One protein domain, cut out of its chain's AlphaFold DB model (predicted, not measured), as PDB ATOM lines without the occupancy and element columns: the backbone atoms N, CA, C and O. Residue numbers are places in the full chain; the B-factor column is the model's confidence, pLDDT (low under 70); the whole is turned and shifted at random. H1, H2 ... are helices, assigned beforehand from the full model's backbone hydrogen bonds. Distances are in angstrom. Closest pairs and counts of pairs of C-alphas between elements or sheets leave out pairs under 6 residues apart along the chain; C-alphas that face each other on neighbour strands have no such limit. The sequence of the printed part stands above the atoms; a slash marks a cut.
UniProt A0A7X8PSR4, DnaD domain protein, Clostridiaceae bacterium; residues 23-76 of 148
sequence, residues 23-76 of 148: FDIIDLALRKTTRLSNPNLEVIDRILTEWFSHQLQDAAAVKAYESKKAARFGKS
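AT A GLANCE: This is residues 23 to 76 of the 148 residues of the protein "DnaD domain protein" of Clostridiaceae bacterium (UniProt A0A7X8PSR4). Two helices, H1 and H2, cross steeply face to face as a small body, and the longer helix H3 runs away from it as an arm whose residues 67 to 75, with Ser 76 after them, stick out free. The chain folds back from H1 to H2 through residues 34 to 40, and residues 54 to 58 turn it into the arm. The printed part has 54 residues with three named helices, in the order H1, H2, H3, and no named strand; the class is all helix. The whole is compact, with a radius of gyration of the C-alphas of 11.3 A, and the C-alphas span 27 by 26 by 17 A.

IN THESE COORDINATES: Find C-alpha 23 at (-9.933, 43.876, 93.737); from there H1 runs through residues 23 to 33, 15.2 A from first to last C-alpha. Pass residues 34 to 40 and look at C-alpha 41, at (1.070, 54.625, 94.321), where H2 begins; it holds residues 41 to 53 and is 18.0 A long from first to last C-alpha. After residues 54 to 58 comes H3, residues 59 to 75, 24.1 A from first to last C-alpha, ending at C-alpha 75 at (-4.400, 51.934, 123.260).

HOW THE PARTS SIT: Begin with H1 and look across to H2: the two touch, with the C-alphas of Ala 29 and Ile 44 the closest, 6.0 A apart. Their lines stand at a steep tilt of 58 degrees, and they run opposite ways. Of H2, residues 43 to 48 alone touch H1. Go on to H3, which touches H1 only at their ends, and only just, with 3 pairs of C-alphas within 8 A; Ile 25 and Ala 59 have the closest C-alphas, 5.6 A apart. Of H3, residues 59 to 62 alone touch H1. H1 and H3 run the same way at a shallow tilt of 24 degrees. H2 and H3 are close but not clearly touching: their closest C-alphas, those of Trp 51 and Val 62, are 7.1 A apart. The lines of these two helices are about perpendicular, at 82 degrees. Along the backbone of H1, H2 and H3, every O i to N i+4 pair is within hydrogen-bond range.

THE WHOLE: The two C-alphas farthest apart are those of Phe 23 and Ser 76, 32.7 A. Without the residues that stand free, 67 to 76, the body has 44 residues and spans 27 by 17 by 16 A. The printed part runs from 23 to 76 and has no cut; the link from H1 to H2 is short, and the link from H2 to H3 is tight. Look in the B-factor column for the model's confidence: the mean pLDDT of the printed part is 85.3, and residues 73 to 76 are under 70.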
ATOM      1  N   PHE A  23      -9.559  42.467  93.810       90.31
ATOM      2  CA  PHE A  23      -9.933  43.876  93.737       90.31
ATOM      3  C   PHE A  23     -10.404  44.434  95.088       90.31
ATOM      4  O   PHE A  23     -10.079  45.570  95.419       90.31
ATOM      5  N   ASP A  24     -11.092  43.633  95.905       91.62
ATOM      6  CA  ASP A  24     -11.576  44.044  97.227       91.62
ATOM      7  C   ASP A  24     -10.441  44.437  98.187       91.62
ATOM      8  O   ASP A  24     -10.579  45.383  98.969       91.62
ATOM      9  N   ILE A  25      -9.303  43.736  98.131       91.69
ATOM     10  CA  ILE A  25      -8.128  44.035  98.962       91.69
ATOM     11  C   ILE A  25      -7.458  45.316  98.455       91.69
ATOM     12  O   ILE A  25      -7.101  46.192  99.249       91.69
ATOM     13  N   ILE A  26      -7.346  45.467  97.135       91.62
ATOM     14  CA  ILE A  26      -6.772  46.663  96.506       91.62
ATOM     15  C   ILE A  26      -7.642  47.897  96.803       91.62
ATOM     16  O   ILE A  26      -7.115  48.922  97.236       91.62
ATOM     17  N   ASP A  27      -8.970  47.802  96.674       91.56
ATOM     18  CA  ASP A  27      -9.911  48.878  97.021       91.56
ATOM     19  C   ASP A  27      -9.798  49.261  98.504       91.56
ATOM     20  O   ASP A  27      -9.792  50.443  98.853       91.56
ATOM     21  N   LEU A  28      -9.617  48.282  99.397       91.12
ATOM     22  CA  LEU A  28      -9.393  48.549 100.818       91.12
ATOM     23  C   LEU A  28      -8.123  49.389 101.051       91.12
ATOM     24  O   LEU A  28      -8.150  50.352 101.826       91.12
ATOM     25  N   ALA A  29      -7.022  49.066 100.365       90.06
ATOM     26  CA  ALA A  29      -5.777  49.833 100.431       90.06
ATOM     27  C   ALA A  29      -5.936  51.242  99.826       90.06
ATOM     28  O   ALA A  29      -5.463  52.236 100.394       90.06
ATOM     29  N   LEU A  30      -6.672  51.362  98.718       90.06
ATOM     30  CA  LEU A  30      -6.974  52.644  98.080       90.06
ATOM     31  C   LEU A  30      -7.793  53.550  99.003       90.06
ATOM     32  O   LEU A  30      -7.387  54.685  99.260       90.06
ATOM     33  N   ARG A  31      -8.885  53.045  99.591       88.94
ATOM     34  CA  ARG A  31      -9.725  53.774 100.563       88.94
ATOM     35  C   ARG A  31      -8.960  54.241 101.791       88.94
ATOM     36  O   ARG A  31      -9.314  55.248 102.399       88.94
ATOM     37  N   LYS A  32      -7.925  53.509 102.191       84.12
ATOM     38  CA  LYS A  32      -7.046  53.940 103.277       84.12
ATOM     39  C   LYS A  32      -6.206  55.146 102.863       84.12
ATOM     40  O   LYS A  32      -6.022  56.068 103.656       84.12
ATOM     41  N   THR A  33      -5.765  55.166 101.610       86.44
ATOM     42  CA  THR A  33      -4.942  56.243 101.056       86.44
ATOM     43  C   THR A  33      -5.750  57.502 100.722       86.44
ATOM     44  O   THR A  33      -5.206  58.598 100.789       86.44
ATOM     45  N   THR A  34      -7.060  57.397 100.458       83.69
ATOM     46  CA  THR A  34      -7.913  58.574 100.164       83.69
ATOM     47  C   THR A  34      -8.010  59.575 101.317       83.69
ATOM     48  O   THR A  34      -8.344  60.735 101.090       83.69
ATOM     49  N   ARG A  35      -7.709  59.157 102.553       79.56
ATOM     50  CA  ARG A  35      -7.627  60.057 103.716       79.56
ATOM     51  C   ARG A  35      -6.339  60.881 103.754       79.56
ATOM     52  O   ARG A  35      -6.269  61.831 104.528       79.56
ATOM     53  N   LEU A  36      -5.317  60.515 102.975       78.12
ATOM     54  CA  LEU A  36      -4.094  61.302 102.855       78.12
ATOM     55  C   LEU A  36      -4.304  62.435 101.849       78.12
ATOM     56  O   LEU A  36      -4.847  62.221 100.770       78.12
ATOM     57  N   SER A  37      -3.805  63.631 102.168       74.44
ATOM     58  CA  SER A  37      -3.900  64.794 101.275       74.44
ATOM     59  C   SER A  37      -3.179  64.599  99.935       74.44
ATOM     60  O   SER A  37      -3.549  65.233  98.956       74.44
ATOM     61  N   ASN A  38      -2.163  63.725  99.887       73.75
ATOM     62  CA  ASN A  38      -1.363  63.430  98.695       73.75
ATOM     63  C   ASN A  38      -1.198  61.908  98.519       73.75
ATOM     64  O   ASN A  38      -0.184  61.349  98.945       73.75
ATOM     65  N   PRO A  39      -2.189  61.209  97.941       75.06
ATOM     66  CA  PRO A  39      -2.076  59.781  97.670       75.06
ATOM     67  C   PRO A  39      -1.047  59.524  96.553       75.06
ATOM     68  O   PRO A  39      -1.152  60.085  95.463       75.06
ATOM     69  N   ASN A  40      -0.058  58.666  96.820       84.31
ATOM     70  CA  ASN A  40       0.909  58.170  95.833       84.31
ATOM     71  C   ASN A  40       0.819  56.638  95.740       84.31
ATOM     72  O   ASN A  40       0.560  55.981  96.749       84.31
ATOM     73  N   LEU A  41       1.074  56.074  94.556       88.12
ATOM     74  CA  LEU A  41       1.070  54.625  94.321       88.12
ATOM     75  C   LEU A  41       2.072  53.889  95.204       88.12
ATOM     76  O   LEU A  41       1.739  52.840  95.740       88.12
ATOM     77  N   GLU A  42       3.226  54.492  95.485       86.94
ATOM     78  CA  GLU A  42       4.198  53.941  96.437       86.94
ATOM     79  C   GLU A  42       3.620  53.729  97.844       86.94
ATOM     80  O   GLU A  42       4.019  52.809  98.553       86.94
ATOM     81  N   VAL A  43       2.685  54.579  98.285       88.56
ATOM     82  CA  VAL A  43       2.054  54.421  99.605       88.56
ATOM     83  C   VAL A  43       1.138  53.201  99.599       88.56
ATOM     84  O   VAL A  43       1.149  52.427 100.555       88.56
ATOM     85  N   ILE A  44       0.382  53.013  98.519       91.12
ATOM     86  CA  ILE A  44      -0.504  51.859  98.341       91.12
ATOM     87  C   ILE A  44       0.334  50.579  98.233       91.12
ATOM     88  O   ILE A  44       0.049  49.604  98.926       91.12
ATOM     89  N   ASP A  45       1.421  50.619  97.461       92.31
ATOM     90  CA  ASP A  45       2.364  49.511  97.301       92.31
ATOM     91  C   ASP A  45       2.978  49.083  98.638       92.31
ATOM     92  O   ASP A  45       3.008  47.896  98.961       92.31
ATOM     93  N   ARG A  46       3.381  50.044  99.481       91.94
ATOM     94  CA  ARG A  46       3.871  49.761 100.838       91.94
ATOM     95  C   ARG A  46       2.814  49.098 101.717       91.94
ATOM     96  O   ARG A  46       3.148  48.172 102.449       91.94
ATOM     97  N   ILE A  47       1.557  49.548 101.656       91.56
ATOM     98  CA  ILE A  47       0.455  48.945 102.426       91.56
ATOM     99  C   ILE A  47       0.231  47.493 101.985       91.56
ATOM    100  O   ILE A  47       0.144  46.603 102.830       91.56
ATOM    101  N   LEU A  48       0.177  47.248 100.675       92.75
ATOM    102  CA  LEU A  48      -0.043  45.910 100.122       92.75
ATOM    103  C   LEU A  48       1.140  44.976 100.391       92.75
ATOM    104  O   LEU A  48       0.930  43.825 100.772       92.75
ATOM    105  N   THR A  49       2.370  45.483 100.286       93.31
ATOM    106  CA  THR A  49       3.591  44.745 100.638       93.31
ATOM    107  C   THR A  49       3.617  44.394 102.126       93.31
ATOM    108  O   THR A  49       3.976  43.273 102.486       93.31
ATOM    109  N   GLU A  50       3.185  45.305 103.007       92.25
ATOM    110  CA  GLU A  50       3.048  45.019 104.439       92.25
ATOM    111  C   GLU A  50       2.063  43.860 104.655       92.25
ATOM    112  O   GLU A  50       2.395  42.880 105.319       92.25
ATOM    113  N   TRP A  51       0.876  43.915 104.048       92.44
ATOM    114  CA  TRP A  51      -0.105  42.832 104.160       92.44
ATOM    115  C   TRP A  51       0.410  41.508 103.596       92.44
ATOM    116  O   TRP A  51       0.189  40.459 104.206       92.44
ATOM    117  N   PHE A  52       1.173  41.562 102.502       92.38
ATOM    118  CA  PHE A  52       1.756  40.379 101.876       92.38
ATOM    119  C   PHE A  52       2.822  39.748 102.777       92.38
ATOM    120  O   PHE A  52       2.850  38.532 102.951       92.38
ATOM    121  N   SER A  53       3.629  40.574 103.453       91.62
ATOM    122  CA  SER A  53       4.608  40.116 104.447       91.62
ATOM    123  C   SER A  53       3.957  39.419 105.650       91.62
ATOM    124  O   SER A  53       4.547  38.523 106.251       91.62
ATOM    125  N   HIS A  54       2.713  39.786 105.967       90.06
ATOM    126  CA  HIS A  54       1.887  39.140 106.983       90.06
ATOM    127  C   HIS A  54       1.048  37.969 106.443       90.06
ATOM    128  O   HIS A  54       0.230  37.431 107.190       90.06
ATOM    129  N   GLN A  55       1.251  37.568 105.180       90.31
ATOM    130  CA  GLN A  55       0.528  36.485 104.501       90.31
ATOM    131  C   GLN A  55      -1.001  36.670 104.531       90.31
ATOM    132  O   GLN A  55      -1.766  35.709 104.612       90.31
ATOM    133  N   LEU A  56      -1.464  37.923 104.480       88.50
ATOM    134  CA  LEU A  56      -2.883  38.267 104.540       88.50
ATOM    135  C   LEU A  56      -3.497  38.225 103.138       88.50
ATOM    136  O   LEU A  56      -3.620  39.253 102.485       88.50
ATOM    137  N   GLN A  57      -3.890  37.037 102.684       84.69
ATOM    138  CA  GLN A  57      -4.491  36.836 101.355       84.69
ATOM    139  C   GLN A  57      -6.013  37.018 101.317       84.69
ATOM    140  O   GLN A  57      -6.598  37.052 100.243       84.69
ATOM    141  N   ASP A  58      -6.657  37.145 102.477       88.62
ATOM    142  CA  ASP A  58      -8.109  37.259 102.588       88.62
ATOM    143  C   ASP A  58      -8.525  38.648 103.090       88.62
ATOM    144  O   ASP A  58      -7.970  39.180 104.058       88.62
ATOM    145  N   ALA A  59      -9.559  39.223 102.476       86.31
ATOM    146  CA  ALA A  59     -10.107  40.518 102.854       86.31
ATOM    147  C   ALA A  59     -10.590  40.544 104.317       86.31
ATOM    148  O   ALA A  59     -10.482  41.580 104.986       86.31
ATOM    149  N   ALA A  60     -11.096  39.424 104.852       87.44
ATOM    150  CA  ALA A  60     -11.475  39.350 106.263       87.44
ATOM    151  C   ALA A  60     -10.243  39.358 107.184       87.44
ATOM    152  O   ALA A  60     -10.229  40.085 108.184       87.44
ATOM    153  N   ALA A  61      -9.182  38.631 106.817       89.00
ATOM    154  CA  ALA A  61      -7.911  38.634 107.540       89.00
ATOM    155  C   ALA A  61      -7.262  40.028 107.554       89.00
ATOM    156  O   ALA A  61      -6.827  40.493 108.611       89.00
ATOM    157  N   VAL A  62      -7.276  40.739 106.422       90.50
ATOM    158  CA  VAL A  62      -6.785  42.122 106.329       90.50
ATOM    159  C   VAL A  62      -7.579  43.054 107.249       90.50
ATOM    160  O   VAL A  62      -6.987  43.806 108.026       90.50
ATOM    161  N   LYS A  63      -8.918  42.981 107.243       88.69
ATOM    162  CA  LYS A  63      -9.769  43.780 108.147       88.69
ATOM    163  C   LYS A  63      -9.484  43.486 109.621       88.69
ATOM    164  O   LYS A  63      -9.444  44.414 110.434       88.69
ATOM    165  N   ALA A  64      -9.273  42.221 109.977       90.25
ATOM    166  CA  ALA A  64      -8.933  41.818 111.339       90.25
ATOM    167  C   ALA A  64      -7.545  42.332 111.756       90.25
ATOM    168  O   ALA A  64      -7.394  42.883 112.852       90.25
ATOM    169  N   TYR A  65      -6.547  42.211 110.874       91.38
ATOM    170  CA  TYR A  65      -5.207  42.758 111.081       91.38
ATOM    171  C   TYR A  65      -5.258  44.271 111.292       91.38
ATOM    172  O   TYR A  65      -4.714  44.776 112.274       91.38
ATOM    173  N   GLU A  66      -5.986  44.985 110.439       87.12
ATOM    174  CA  GLU A  66      -6.128  46.434 110.520       87.12
ATOM    175  C   GLU A  66      -6.858  46.867 111.798       87.12
ATOM    176  O   GLU A  66      -6.421  47.793 112.479       87.12
ATOM    177  N   SER A  67      -7.912  46.151 112.194       87.12
ATOM    178  CA  SER A  67      -8.626  46.402 113.454       87.12
ATOM    179  C   SER A  67      -7.716  46.193 114.668       87.12
ATOM    180  O   SER A  67      -7.698  47.004 115.596       87.12
ATOM    181  N   LYS A  68      -6.895  45.137 114.653       88.12
ATOM    182  CA  LYS A  68      -5.893  44.863 115.692       88.12
ATOM    183  C   LYS A  68      -4.793  45.925 115.706       88.12
ATOM    184  O   LYS A  68      -4.358  46.333 116.784       88.12
ATOM    185  N   LYS A  69      -4.357  46.391 114.533       85.31
ATOM    186  CA  LYS A  69      -3.380  47.471 114.363       85.31
ATOM    187  C   LYS A  69      -3.931  48.771 114.955       85.31
ATOM    188  O   LYS A  69      -3.304  49.340 115.845       85.31
ATOM    189  N   ALA A  70      -5.146  49.167 114.581       82.88
ATOM    190  CA  ALA A  70      -5.839  50.328 115.135       82.88
ATOM    191  C   ALA A  70      -6.021  50.232 116.659       82.88
ATOM    192  O   ALA A  70      -5.785  51.209 117.361       82.88
ATOM    193  N   ALA A  71      -6.353  49.055 117.199       81.31
ATOM    194  CA  ALA A  71      -6.462  48.858 118.645       81.31
ATOM    195  C   ALA A  71      -5.117  49.020 119.374       81.31
ATOM    196  O   ALA A  71      -5.089  49.553 120.480       81.31
ATOM    197  N   ARG A  72      -3.999  48.594 118.768       77.12
ATOM    198  CA  ARG A  72      -2.647  48.770 119.329       77.12
ATOM    199  C   ARG A  72      -2.217  50.235 119.336       77.12
ATOM    200  O   ARG A  72      -1.742  50.716 120.359       77.12
ATOM    201  N   PHE A  73      -2.433  50.944 118.229       67.38
ATOM    202  CA  PHE A  73      -2.096  52.366 118.110       67.38
ATOM    203  C   PHE A  73      -3.101  53.295 118.813       67.38
ATOM    204  O   PHE A  73      -2.754  54.420 119.145       67.38
ATOM    205  N   GLY A  74      -4.327  52.833 119.073       60.16
ATOM    206  CA  GLY A  74      -5.331  53.552 119.861       60.16
ATOM    207  C   GLY A  74      -5.201  53.339 121.374       60.16
ATOM    208  O   GLY A  74      -5.587  54.211 122.149       60.16
ATOM    209  N   LYS A  75      -4.628  52.210 121.827       53.59
ATOM    210  CA  LYS A  75      -4.400  51.934 123.260       53.59
ATOM    211  C   LYS A  75      -3.151  52.583 123.845       53.59
ATOM    212  O   LYS A  75      -3.074  52.675 125.067       53.59
ATOM    213  N   SER A  76      -2.226  53.093 123.034       49.28
ATOM    214  CA  SER A  76      -1.094  53.888 123.540       49.28
ATOM    215  C   SER A  76      -1.517  55.231 124.159       49.28
ATOM    216  O   SER A  76      -0.681  55.901 124.753       49.28
TER     217      SER A  76